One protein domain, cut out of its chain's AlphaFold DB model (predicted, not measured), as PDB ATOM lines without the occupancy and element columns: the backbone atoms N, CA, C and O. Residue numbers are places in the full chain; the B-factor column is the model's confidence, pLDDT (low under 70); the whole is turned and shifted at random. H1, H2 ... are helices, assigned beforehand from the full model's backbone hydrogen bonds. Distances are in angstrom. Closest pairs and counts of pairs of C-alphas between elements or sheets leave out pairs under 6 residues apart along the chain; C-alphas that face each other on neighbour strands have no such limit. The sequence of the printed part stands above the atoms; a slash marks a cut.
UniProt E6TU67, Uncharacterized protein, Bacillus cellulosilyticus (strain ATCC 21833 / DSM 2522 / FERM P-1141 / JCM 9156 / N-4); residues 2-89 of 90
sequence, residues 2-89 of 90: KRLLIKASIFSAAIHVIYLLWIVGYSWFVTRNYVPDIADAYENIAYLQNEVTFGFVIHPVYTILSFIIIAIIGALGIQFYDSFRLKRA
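Overview. This is residues 2 to 89 of the 90 residues of an uncharacterized protein of Bacillus cellulosilyticus (strain ATCC 21833 / DSM 2522 / FERM P-1141 / JCM 9156 / N-4) (UniProt E6TU67). Two long helices, H1 and H3, cross as a lopsided X, with the crossing in the first half of H1 and well inside H3. From the end of H1 the chain goes out to the short helix H2 at the far tip and comes back to H3 through a long stretch with no named element, making a wide, open loop whose middle is empty; residues 17 to 62 stand free. The printed part has 88 residues with three named helices, in the order H1, H2, H3, and no named strand; its class is all helix. The whole is extended, with a radius of gyration of the C-alphas of 21.8 A, and the C-alphas span 72 by 27 by 16 A.

Along the chain. Find C-alpha 2 at (14.219, -2.542, 51.022); from there H1, residues 2 to 33, runs 46.8 A from first to last C-alpha and ends at C-alpha 33, at (-23.439, -10.644, 24.420). Next look at H2, residues 38 to 43, which measures 9.0 A. Then find C-alpha 60 at (-11.517, -0.572, 51.856), where H3, residues 60 to 87, begins; it runs 41.3 A to C-alpha 87 at (21.805, -24.437, 46.462).

Arrangement. Start at Ala 8 in H1 and look for Ala 71 in H3: their C-alphas, 4.9 A apart, are the closest of the two helices. H1 and H3 touch, with 19 pairs of C-alphas within 8 A. H1 touches H3 with residues 4 to 16 alone, and H3 touches H1 with residues 67 to 78 alone. Their lines stand at a steep tilt of 56 degrees, and they run opposite ways, with their centres 15.9 A apart. H2 touches no helix; it is apart from H1 and apart from H3. In H1, H2 and H3, every backbone O i to N i+4 pair is within hydrogen-bond range.

Size, cuts and confidence. Look for the two C-alphas farthest apart at Glu 43 and Ala 89, 72.7 A from each other; the first and last printed C-alphas, those of Lys 2 and Ala 89, are 25.1 A apart. The printed part has no cut. The link from H1 to H2 is tight, with 4 residues, and the link from H2 to H3 is long, with 16, residues 44 to 59. Residues 80 to 89, of which 80 to 87 belong to H3, also stand free. Read the B-factor column for the model's confidence: the mean pLDDT of the printed part is 83.6, and residues 39 to 57 and residue 89 are under 70.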
ATOM      1  N   LYS A   2      14.940  -3.557  51.838       83.00
ATOM      2  CA  LYS A   2      14.219  -2.542  51.022       83.00
ATOM      3  C   LYS A   2      13.923  -2.972  49.572       83.00
ATOM      4  O   LYS A   2      12.804  -2.827  49.103       83.00
ATOM      5  N   ARG A   3      14.900  -3.578  48.883       89.56
ATOM      6  CA  ARG A   3      14.724  -4.098  47.510       89.56
ATOM      7  C   ARG A   3      13.684  -5.222  47.412       89.56
ATOM      8  O   ARG A   3      12.987  -5.296  46.410       89.56
ATOM      9  N   LEU A   4      13.587  -6.078  48.432       90.75
ATOM     10  CA  LEU A   4      12.601  -7.163  48.479       90.75
ATOM     11  C   LEU A   4      11.192  -6.593  48.647       90.75
ATOM     12  O   LEU A   4      10.305  -6.976  47.897       90.75
ATOM     13  N   LEU A   5      11.025  -5.630  49.561       91.69
ATOM     14  CA  LEU A   5       9.748  -4.945  49.772       91.69
ATOM     15  C   LEU A   5       9.265  -4.257  48.492       91.69
ATOM     16  O   LEU A   5       8.131  -4.462  48.093       91.69
ATOM     17  N   ILE A   6      10.138  -3.520  47.795       94.56
ATOM     18  CA  ILE A   6       9.772  -2.854  46.532       94.56
ATOM     19  C   ILE A   6       9.341  -3.876  45.473       94.56
ATOM     20  O   ILE A   6       8.297  -3.702  44.853       94.56
ATOM     21  N   LYS A   7      10.105  -4.961  45.282       93.56
ATOM     22  CA  LYS A   7       9.753  -6.011  44.312       93.56
ATOM     23  C   LYS A   7       8.418  -6.680  44.648       93.56
ATOM     24  O   LYS A   7       7.592  -6.853  43.759       93.56
ATOM     25  N   ALA A   8       8.204  -7.022  45.915       93.56
ATOM     26  CA  ALA A   8       6.976  -7.644  46.391       93.56
ATOM     27  C   ALA A   8       5.758  -6.715  46.254       93.56
ATOM     28  O   ALA A   8       4.700  -7.153  45.806       93.56
ATOM     29  N   SER A   9       5.914  -5.424  46.558       94.69
ATOM     30  CA  SER A   9       4.857  -4.427  46.374       94.69
ATOM     31  C   SER A   9       4.516  -4.213  44.900       94.69
ATOM     32  O   SER A   9       3.339  -4.151  44.562       94.69
ATOM     33  N   ILE A  10       5.517  -4.146  44.012       96.00
ATOM     34  CA  ILE A  10       5.291  -4.040  42.560       96.00
ATOM     35  C   ILE A  10       4.571  -5.287  42.038       96.00
ATOM     36  O   ILE A  10       3.623  -5.167  41.269       96.00
ATOM     37  N   PHE A  11       4.985  -6.476  42.482       95.19
ATOM     38  CA  PHE A  11       4.331  -7.732  42.120       95.19
ATOM     39  C   PHE A  11       2.861  -7.758  42.560       95.19
ATOM     40  O   PHE A  11       1.981  -8.056  41.755       95.19
ATOM     41  N   SER A  12       2.584  -7.373  43.809       96.56
ATOM     42  CA  SER A  12       1.214  -7.270  44.318       96.56
ATOM     43  C   SER A  12       0.386  -6.258  43.523       96.56
ATOM     44  O   SER A  12      -0.724  -6.576  43.092       96.56
ATOM     45  N   ALA A  13       0.939  -5.075  43.240       96.38
ATOM     46  CA  ALA A  13       0.267  -4.057  42.436       96.38
ATOM     47  C   ALA A  13      -0.069  -4.567  41.026       96.38
ATOM     48  O   ALA A  13      -1.190  -4.373  40.559       96.38
ATOM     49  N   ALA A  14       0.859  -5.275  40.377       97.06
ATOM     50  CA  ALA A  14       0.635  -5.857  39.058       97.06
ATOM     51  C   ALA A  14      -0.528  -6.862  39.061       97.06
ATOM     52  O   ALA A  14      -1.378  -6.806  38.175       97.06
ATOM     53  N   ILE A  15      -0.617  -7.729  40.077       96.56
ATOM     54  CA  ILE A  15      -1.732  -8.682  40.203       96.56
ATOM     55  C   ILE A  15      -3.072  -7.957  40.352       96.56
ATOM     56  O   ILE A  15      -4.039  -8.330  39.691       96.56
ATOM     57  N   HIS A  16      -3.138  -6.901  41.165       95.12
ATOM     58  CA  HIS A  16      -4.377  -6.137  41.339       95.12
ATOM     59  C   HIS A  16      -4.790  -5.417  40.050       95.12
ATOM     60  O   HIS A  16      -5.970  -5.406  39.712       95.12
ATOM     61  N   VAL A  17      -3.833  -4.868  39.294       96.38
ATOM     62  CA  VAL A  17      -4.114  -4.273  37.978       96.38
ATOM     63  C   VAL A  17      -4.671  -5.323  37.017       96.38
ATOM     64  O   VAL A  17      -5.685  -5.074  36.373       96.38
ATOM     65  N   ILE A  18      -4.067  -6.513  36.953       97.12
ATOM     66  CA  ILE A  18      -4.557  -7.612  36.108       97.12
ATOM     67  C   ILE A  18      -5.971  -8.034  36.526       97.12
ATOM     68  O   ILE A  18      -6.833  -8.203  35.668       97.12
ATOM     69  N   TYR A  19      -6.232  -8.154  37.829       93.88
ATOM     70  CA  TYR A  19      -7.554  -8.482  38.362       93.88
ATOM     71  C   TYR A  19      -8.615  -7.446  37.964       93.88
ATOM     72  O   TYR A  19      -9.703  -7.810  37.523       93.88
ATOM     73  N   LEU A  20      -8.286  -6.153  38.051       92.88
ATOM     74  CA  LEU A  20      -9.185  -5.075  37.634       92.88
ATOM     75  C   LEU A  20      -9.457  -5.110  36.127       92.88
ATOM     76  O   LEU A  20     -10.609  -4.999  35.713       92.88
ATOM     77  N   LEU A  21      -8.421  -5.310  35.309       96.44
ATOM     78  CA  LEU A  21      -8.573  -5.452  33.859       96.44
ATOM     79  C   LEU A  21      -9.433  -6.668  33.502       96.44
ATOM     80  O   LEU A  21     -10.272  -6.575  32.609       96.44
ATOM     81  N   TRP A  22      -9.262  -7.781  34.220       95.31
ATOM     82  CA  TRP A  22     -10.075  -8.980  34.045       95.31
ATOM     83  C   TRP A  22     -11.545  -8.719  34.362       95.31
ATOM     84  O   TRP A  22     -12.393  -9.029  33.533       95.31
ATOM     85  N   ILE A  23     -11.860  -8.109  35.511       92.69
ATOM     86  CA  ILE A  23     -13.249  -7.785  35.872       92.69
ATOM     87  C   ILE A  23     -13.882  -6.878  34.821       92.69
ATOM     88  O   ILE A  23     -14.978  -7.163  34.351       92.69
ATOM     89  N   VAL A  24     -13.204  -5.790  34.445       92.31
ATOM     90  CA  VAL A  24     -13.748  -4.835  33.471       92.31
ATOM     91  C   VAL A  24     -13.948  -5.510  32.116       92.31
ATOM     92  O   VAL A  24     -15.012  -5.371  31.515       92.31
ATOM     93  N   GLY A  25     -12.962  -6.279  31.651       94.88
ATOM     94  CA  GLY A  25     -13.033  -6.998  30.382       94.88
ATOM     95  C   GLY A  25     -14.127  -8.067  30.362       94.88
ATOM     96  O   GLY A  25     -14.896  -8.139  29.405       94.88
ATOM     97  N   TYR A  26     -14.235  -8.860  31.427       93.44
ATOM     98  CA  TYR A  26     -15.251  -9.902  31.561       93.44
ATOM     99  C   TYR A  26     -16.658  -9.307  31.614       93.44
ATOM    100  O   TYR A  26     -17.526  -9.710  30.842       93.44
ATOM    101  N   SER A  27     -16.878  -8.296  32.457       88.06
ATOM    102  CA  SER A  27     -18.172  -7.618  32.551       88.06
ATOM    103  C   SER A  27     -18.563  -6.961  31.228       88.06
ATOM    104  O   SER A  27     -19.711  -7.065  30.805       88.06
ATOM    105  N   TRP A  28     -17.610  -6.343  30.525       93.00
ATOM    106  CA  TRP A  28     -17.846  -5.798  29.188       93.00
ATOM    107  C   TRP A  28     -18.273  -6.880  28.187       93.00
ATOM    108  O   TRP A  28     -19.223  -6.680  27.429       93.00
ATOM    109  N   PHE A  29     -17.594  -8.030  28.194       94.38
ATOM    110  CA  PHE A  29     -17.929  -9.162  27.332       94.38
ATOM    111  C   PHE A  29     -19.340  -9.693  27.608       94.38
ATOM    112  O   PHE A  29     -20.102  -9.896  26.666       94.38
ATOM    113  N   VAL A  30     -19.712  -9.875  28.877       91.19
ATOM    114  CA  VAL A  30     -21.054 -10.341  29.257       91.19
ATOM    115  C   VAL A  30     -22.121  -9.349  28.790       91.19
ATOM    116  O   VAL A  30     -23.050  -9.745  28.092       91.19
ATOM    117  N   THR A  31     -21.952  -8.055  29.070       90.06
ATOM    118  CA  THR A  31     -22.926  -7.020  28.680       90.06
ATOM    119  C   THR A  31     -23.114  -6.925  27.166       90.06
ATOM    120  O   THR A  31     -24.219  -6.678  26.697       90.06
ATOM    121  N   ARG A  32     -22.055  -7.132  26.375       90.38
ATOM    122  CA  ARG A  32     -22.131  -7.065  24.904       90.38
ATOM    123  C   ARG A  32     -22.855  -8.253  24.275       90.38
ATOM    124  O   ARG A  32     -23.402  -8.094  23.191       90.38
ATOM    125  N   ASN A  33     -22.827  -9.413  24.926       89.62
ATOM    126  CA  ASN A  33     -23.439 -10.644  24.420       89.62
ATOM    127  C   ASN A  33     -24.801 -10.946  25.058       89.62
ATOM    128  O   ASN A  33     -25.458 -11.910  24.670       89.62
ATOM    129  N   TYR A  34     -25.225 -10.147  26.035       83.06
ATOM    130  CA  TYR A  34     -26.522 -10.293  26.671       83.06
ATOM    131  C   TYR A  34     -27.632  -9.762  25.753       83.06
ATOM    132  O   TYR A  34     -27.645  -8.582  25.401       83.06
ATOM    133  N   VAL A  35     -28.574 -10.631  25.379       82.38
ATOM    134  CA  VAL A  35     -29.809 -10.248  24.684       82.38
ATOM    135  C   VAL A  35     -30.926 -10.219  25.728       82.38
ATOM    136  O   VAL A  35     -31.240 -11.273  26.279       82.38
ATOM    137  N   PRO A  36     -31.506  -9.048  26.042       73.56
ATOM    138  CA  PRO A  36     -32.591  -8.974  27.009       73.56
ATOM    139  C   PRO A  36     -33.857  -9.614  26.429       73.56
ATOM    140  O   PRO A  36     -34.299  -9.229  25.345       73.56
ATOM    141  N   ASP A  37     -34.458 -10.556  27.157       76.19
ATOM    142  CA  ASP A  37     -35.812 -11.028  26.860       76.19
ATOM    143  C   ASP A  37     -36.822 -10.021  27.418       76.19
ATOM    144  O   ASP A  37     -37.068  -9.939  28.621       76.19
ATOM    145  N   ILE A  38     -37.340  -9.176  26.529       71.06
ATOM    146  CA  ILE A  38     -38.239  -8.073  26.882       71.06
ATOM    147  C   ILE A  38     -39.675  -8.582  27.076       71.06
ATOM    148  O   ILE A  38     -40.439  -7.963  27.810       71.06
ATOM    149  N   ALA A  39     -40.053  -9.690  26.430       68.88
ATOM    150  CA  ALA A  39     -41.420 -10.203  26.460       68.88
ATOM    151  C   ALA A  39     -41.711 -10.913  27.790       68.88
ATOM    152  O   ALA A  39     -42.691 -10.582  28.457       68.88
ATOM    153  N   ASP A  40     -40.811 -11.797  28.224       65.94
ATOM    154  CA  ASP A  40     -40.941 -12.512  29.500       65.94
ATOM    155  C   ASP A  40     -40.808 -11.562  30.712       65.94
ATOM    156  O   ASP A  40     -41.541 -11.669  31.699       65.94
ATOM    157  N   ALA A  41     -39.947 -10.541  30.601       66.12
ATOM    158  CA  ALA A  41     -39.745  -9.526  31.640       66.12
ATOM    159  C   ALA A  41     -40.944  -8.574  31.839       66.12
ATOM    160  O   ALA A  41     -41.047  -7.939  32.891       66.12
ATOM    161  N   TYR A  42     -41.834  -8.444  30.847       66.88
ATOM    162  CA  TYR A  42     -43.011  -7.570  30.919       66.88
ATOM    163  C   TYR A  42     -44.269  -8.305  31.403       66.88
ATOM    164  O   TYR A  42     -45.141  -7.677  32.001       66.88
ATOM    165  N   GLU A  43     -44.373  -9.621  31.181       67.88
ATOM    166  CA  GLU A  43     -45.475 -10.443  31.707       67.88
ATOM    167  C   GLU A  43     -45.266 -10.833  33.179       67.88
ATOM    168  O   GLU A  43     -46.224 -10.857  33.954       67.88
ATOM    169  N   ASN A  44     -44.020 -11.049  33.611       61.97
ATOM    170  CA  ASN A  44     -43.673 -11.409  34.988       61.97
ATOM    171  C   ASN A  44     -43.261 -10.189  35.838       61.97
ATOM    172  O   ASN A  44     -42.187 -10.171  36.437       61.97
ATOM    173  N   ILE A  45     -44.129  -9.173  35.962       59.34
ATOM    174  CA  ILE A  45     -43.948  -8.033  36.896       59.34
ATOM    175  C   ILE A  45     -44.212  -8.480  38.352       59.34
ATOM    176  O   ILE A  45     -44.947  -7.849  39.112       59.34
ATOM    177  N   ALA A  46     -43.621  -9.594  38.781       57.97
ATOM    178  CA  ALA A  46     -43.363  -9.793  40.196       57.97
ATOM    179  C   ALA A  46     -42.330  -8.728  40.571       57.97
ATOM    180  O   ALA A  46     -41.266  -8.708  39.959       57.97
ATOM    181  N   TYR A  47     -42.687  -7.806  41.480       56.09
ATOM    182  CA  TYR A  47     -41.833  -6.731  42.009       56.09
ATOM    183  C   TYR A  47     -40.360  -7.000  41.744       56.09
ATOM    184  O   TYR A  47     -39.822  -7.907  42.375       56.09
ATOM    185  N   LEU A  48     -39.763  -6.259  40.798       61.25
ATOM    186  CA  LEU A  48     -38.378  -6.428  40.364       61.25
ATOM    187  C   LEU A  48     -37.509  -6.544  41.622       61.25
ATOM    188  O   LEU A  48     -37.239  -5.543  42.292       61.25
ATOM    189  N   GLN A  49     -37.171  -7.775  42.016       56.31
ATOM    190  CA  GLN A  49     -36.331  -7.971  43.177       56.31
ATOM    191  C   GLN A  49     -35.001  -7.361  42.783       56.31
ATOM    192  O   GLN A  49     -34.450  -7.658  41.725       56.31
ATOM    193  N   ASN A  50     -34.540  -6.425  43.601       60.62
ATOM    194  CA  ASN A  50     -33.267  -5.766  43.406       60.62
ATOM    195  C   ASN A  50     -32.166  -6.816  43.659       60.62
ATOM    196  O   ASN A  50     -31.594  -6.865  44.741       60.62
ATOM    197  N   GLU A  51     -31.922  -7.715  42.699       58.03
ATOM    198  CA  GLU A  51     -30.834  -8.705  42.760       58.03
ATOM    199  C   GLU A  51     -29.462  -8.024  42.711       58.03
ATOM    200  O   GLU A  51     -28.445  -8.586  43.114       58.03
ATOM    201  N   VAL A  52     -29.429  -6.773  42.261       55.16
ATOM    202  CA  VAL A  52     -28.269  -5.900  42.354       55.16
ATOM    203  C   VAL A  52     -28.374  -5.062  43.622       55.16
ATOM    204  O   VAL A  52     -29.041  -4.032  43.673       55.16
ATOM    205  N   THR A  53     -27.657  -5.479  44.666       59.28
ATOM    206  CA  THR A  53     -27.398  -4.633  45.837       59.28
ATOM    207  C   THR A  53     -26.540  -3.439  45.409       59.28
ATOM    208  O   THR A  53     -25.314  -3.441  45.547       59.28
ATOM    209  N   PHE A  54     -27.177  -2.397  44.873       53.03
ATOM    210  CA  PHE A  54     -26.569  -1.086  44.668       53.03
ATOM    211  C   PHE A  54     -26.180  -0.530  46.041       53.03
ATOM    212  O   PHE A  54     -27.008   0.011  46.765       53.03
ATOM    213  N   GLY A  55     -24.923  -0.734  46.438       55.53
ATOM    214  CA  GLY A  55     -24.434  -0.340  47.760       55.53
ATOM    215  C   GLY A  55     -23.582  -1.378  48.483       55.53
ATOM    216  O   GLY A  55     -23.074  -1.065  49.558       55.53
ATOM    217  N   PHE A  56     -23.357  -2.575  47.919       62.06
ATOM    218  CA  PHE A  56     -22.298  -3.460  48.418       62.06
ATOM    219  C   PHE A  56     -20.928  -2.865  48.062       62.06
ATOM    220  O   PHE A  56     -20.288  -3.214  47.071       62.06
ATOM    221  N   VAL A  57     -20.500  -1.891  48.859       67.12
ATOM    222  CA  VAL A  57     -19.168  -1.308  48.772       67.12
ATOM    223  C   VAL A  57     -18.231  -2.272  49.482       67.12
ATOM    224  O   VAL A  57     -18.325  -2.459  50.696       67.12
ATOM    225  N   ILE A  58     -17.326  -2.898  48.727       70.06
ATOM    226  CA  ILE A  58     -16.227  -3.666  49.315       70.06
ATOM    227  C   ILE A  58     -15.516  -2.741  50.303       70.06
ATOM    228  O   ILE A  58     -14.980  -1.700  49.914       70.06
ATOM    229  N   HIS A  59     -15.545  -3.102  51.586       83.69
ATOM    230  CA  HIS A  59     -14.927  -2.287  52.622       83.69
ATOM    231  C   HIS A  59     -13.437  -2.089  52.279       83.69
ATOM    232  O   HIS A  59     -12.756  -3.088  52.023       83.69
ATOM    233  N   PRO A  60     -12.890  -0.855  52.298       83.62
ATOM    234  CA  PRO A  60     -11.517  -0.572  51.856       83.62
ATOM    235  C   PRO A  60     -10.440  -1.439  52.529       83.62
ATOM    236  O   PRO A  60      -9.388  -1.710  51.953       83.62
ATOM    237  N   VAL A  61     -10.731  -1.921  53.741       90.25
ATOM    238  CA  VAL A  61      -9.885  -2.862  54.491       90.25
ATOM    239  C   VAL A  61      -9.611  -4.151  53.713       90.25
ATOM    240  O   VAL A  61      -8.483  -4.630  53.750       90.25
ATOM    241  N   TYR A  62     -10.575  -4.693  52.964       90.00
ATOM    242  CA  TYR A  62     -10.360  -5.912  52.177       90.00
ATOM    243  C   TYR A  62      -9.343  -5.695  51.051       90.00
ATOM    244  O   TYR A  62      -8.487  -6.549  50.809       90.00
ATOM    245  N   THR A  63      -9.363  -4.525  50.414       88.06
ATOM    246  CA  THR A  63      -8.374  -4.152  49.394       88.06
ATOM    247  C   THR A  63      -6.977  -4.023  49.999       88.06
ATOM    248  O   THR A  63      -6.009  -4.530  49.442       88.06
ATOM    249  N   ILE A  64      -6.855  -3.410  51.179       92.81
ATOM    250  CA  ILE A  64      -5.560  -3.283  51.866       92.81
ATOM    251  C   ILE A  64      -5.034  -4.658  52.300       92.81
ATOM    252  O   ILE A  64      -3.865  -4.973  52.079       92.81
ATOM    253  N   LEU A  65      -5.890  -5.500  52.888       95.62
ATOM    254  CA  LEU A  65      -5.515  -6.844  53.332       95.62
ATOM    255  C   LEU A  65      -5.081  -7.729  52.161       95.62
ATOM    256  O   LEU A  65      -4.029  -8.362  52.241       95.62
ATOM    257  N   SER A  66      -5.845  -7.748  51.066       94.38
ATOM    258  CA  SER A  66      -5.482  -8.512  49.865       94.38
ATOM    259  C   SER A  66      -4.144  -8.052  49.279       94.38
ATOM    260  O   SER A  66      -3.291  -8.887  48.975       94.38
ATOM    261  N   PHE A  67      -3.891  -6.740  49.242       95.31
ATOM    262  CA  PHE A  67      -2.602  -6.199  48.819       95.31
ATOM    263  C   PHE A  67      -1.437  -6.693  49.684       95.31
ATOM    264  O   PHE A  67      -0.409  -7.119  49.145       95.31
ATOM    265  N   ILE A  68      -1.596  -6.670  51.011       96.31
ATOM    266  CA  ILE A  68      -0.576  -7.127  51.964       96.31
ATOM    267  C   ILE A  68      -0.324  -8.628  51.813       96.31
ATOM    268  O   ILE A  68       0.830  -9.043  51.722       96.31
ATOM    269  N   ILE A  69      -1.379  -9.444  51.744       96.75
ATOM    270  CA  ILE A  69      -1.264 -10.904  51.621       96.75
ATOM    271  C   ILE A  69      -0.501 -11.273  50.346       96.75
ATOM    272  O   ILE A  69       0.460 -12.039  50.401       96.75
ATOM    273  N   ILE A  70      -0.869 -10.685  49.205       96.19
ATOM    274  CA  ILE A  70      -0.197 -10.966  47.932       96.19
ATOM    275  C   ILE A  70       1.257 -10.477  47.955       96.19
ATOM    276  O   ILE A  70       2.143 -11.166  47.445       96.19
ATOM    277  N   ALA A  71       1.541  -9.337  48.592       95.50
ATOM    278  CA  ALA A  71       2.912  -8.865  48.760       95.50
ATOM    279  C   ALA A  71       3.749  -9.833  49.619       95.50
ATOM    280  O   ALA A  71       4.892 -10.127  49.269       95.50
ATOM    281  N   ILE A  72       3.188 -10.386  50.700       95.94
ATOM    282  CA  ILE A  72       3.863 -11.395  51.532       95.94
ATOM    283  C   ILE A  72       4.157 -12.655  50.711       95.94
ATOM    284  O   ILE A  72       5.293 -13.130  50.717       95.94
ATOM    285  N   ILE A  73       3.179 -13.160  49.953       96.00
ATOM    286  CA  ILE A  73       3.359 -14.330  49.080       96.00
ATOM    287  C   ILE A  73       4.462 -14.068  48.045       96.00
ATOM    288  O   ILE A  73       5.352 -14.900  47.868       96.00
ATOM    289  N   GLY A  74       4.457 -12.897  47.405       93.94
ATOM    290  CA  GLY A  74       5.498 -12.504  46.454       93.94
ATOM    291  C   GLY A  74       6.886 -12.441  47.097       93.94
ATOM    292  O   GLY A  74       7.860 -12.927  46.522       93.94
ATOM    293  N   ALA A  75       6.990 -11.900  48.312       93.94
ATOM    294  CA  ALA A  75       8.249 -11.854  49.050       93.94
ATOM    295  C   ALA A  75       8.772 -13.260  49.391       93.94
ATOM    296  O   ALA A  75       9.957 -13.530  49.181       93.94
ATOM    297  N   LEU A  76       7.896 -14.156  49.859       94.31
ATOM    298  CA  LEU A  76       8.234 -15.551  50.149       94.31
ATOM    299  C   LEU A  76       8.678 -16.295  48.886       94.31
ATOM    300  O   LEU A  76       9.693 -16.986  48.912       94.31
ATOM    301  N   GLY A  77       7.978 -16.103  47.765       93.06
ATOM    302  CA  GLY A  77       8.339 -16.702  46.480       93.06
ATOM    303  C   GLY A  77       9.723 -16.267  45.993       93.06
ATOM    304  O   GLY A  77      10.520 -17.104  45.571       93.06
ATOM    305  N   ILE A  78      10.052 -14.976  46.119       91.25
ATOM    306  CA  ILE A  78      11.382 -14.453  45.770       91.25
ATOM    307  C   ILE A  78      12.461 -15.059  46.679       91.25
ATOM    308  O   ILE A  78      13.483 -15.528  46.185       91.25
ATOM    309  N   GLN A  79      12.237 -15.091  47.997       90.56
ATOM    310  CA  GLN A  79      13.197 -15.668  48.950       90.56
ATOM    311  C   GLN A  79      13.430 -17.162  48.712       90.56
ATOM    312  O   GLN A  79      14.564 -17.642  48.791       90.56
ATOM    313  N   PHE A  80      12.360 -17.893  48.411       91.06
ATOM    314  CA  PHE A  80      12.425 -19.309  48.088       91.06
ATOM    315  C   PHE A  80      13.213 -19.543  46.797       91.06
ATOM    316  O   PHE A  80      14.130 -20.363  46.781       91.06
ATOM    317  N   TYR A  81      12.925 -18.774  45.743       88.94
ATOM    318  CA  TYR A  81      13.650 -18.840  44.476       88.94
ATOM    319  C   TYR A  81      15.148 -18.563  44.650       88.94
ATOM    320  O   TYR A  81      15.979 -19.328  44.158       88.94
ATOM    321  N   ASP A  82      15.502 -17.516  45.399       86.69
ATOM    322  CA  ASP A  82      16.899 -17.172  45.668       86.69
ATOM    323  C   ASP A  82      17.606 -18.292  46.456       86.69
ATOM    324  O   ASP A  82      18.730 -18.673  46.123       86.69
ATOM    325  N   SER A  83      16.927 -18.890  47.440       83.38
ATOM    326  CA  SER A  83      17.461 -20.008  48.234       83.38
ATOM    327  C   SER A  83      17.694 -21.269  47.394       83.38
ATOM    328  O   SER A  83      18.718 -21.937  47.541       83.38
ATOM    329  N   PHE A  84      16.770 -21.592  46.486       84.25
ATOM    330  CA  PHE A  84      16.914 -22.720  45.561       84.25
ATOM    331  C   PHE A  84      18.018 -22.489  44.531       84.25
ATOM    332  O   PHE A  84      18.789 -23.402  44.239       84.25
ATOM    333  N   ARG A  85      18.129 -21.268  44.000       85.19
ATOM    334  CA  ARG A  85      19.178 -20.901  43.046       85.19
ATOM    335  C   ARG A  85      20.572 -21.034  43.659       85.19
ATOM    336  O   ARG A  85      21.465 -21.552  42.995       85.19
ATOM    337  N   LEU A  86      20.750 -20.595  44.905       75.38
ATOM    338  CA  LEU A  86      22.033 -20.670  45.612       75.38
ATOM    339  C   LEU A  86      22.461 -22.119  45.885       75.38
ATOM    340  O   LEU A  86      23.615 -22.454  45.645       75.38
ATOM    341  N   LYS A  87      21.528 -22.998  46.281       73.69
ATOM    342  CA  LYS A  87      21.805 -24.437  46.462       73.69
ATOM    343  C   LYS A  87      22.204 -25.165  45.176       73.69
ATOM    344  O   LYS A  87      22.811 -26.220  45.256       73.69
ATOM    345  N   ARG A  88      21.825 -24.645  44.005       70.19
ATOM    346  CA  ARG A  88      22.121 -25.257  42.699       70.19
ATOM    347  C   ARG A  88      23.458 -24.802  42.100       70.19
ATOM    348  O   ARG A  88      23.850 -25.321  41.062       70.19
ATOM    349  N   ALA A  89      24.088 -23.786  42.691       65.06
ATOM    350  CA  ALA A  89      25.348 -23.204  42.228       65.06
ATOM    351  C   ALA A  89      26.574 -23.671  43.042       65.06
ATOM    352  O   ALA A  89      27.691 -23.298  42.691       65.06
TER     353      ALA A  89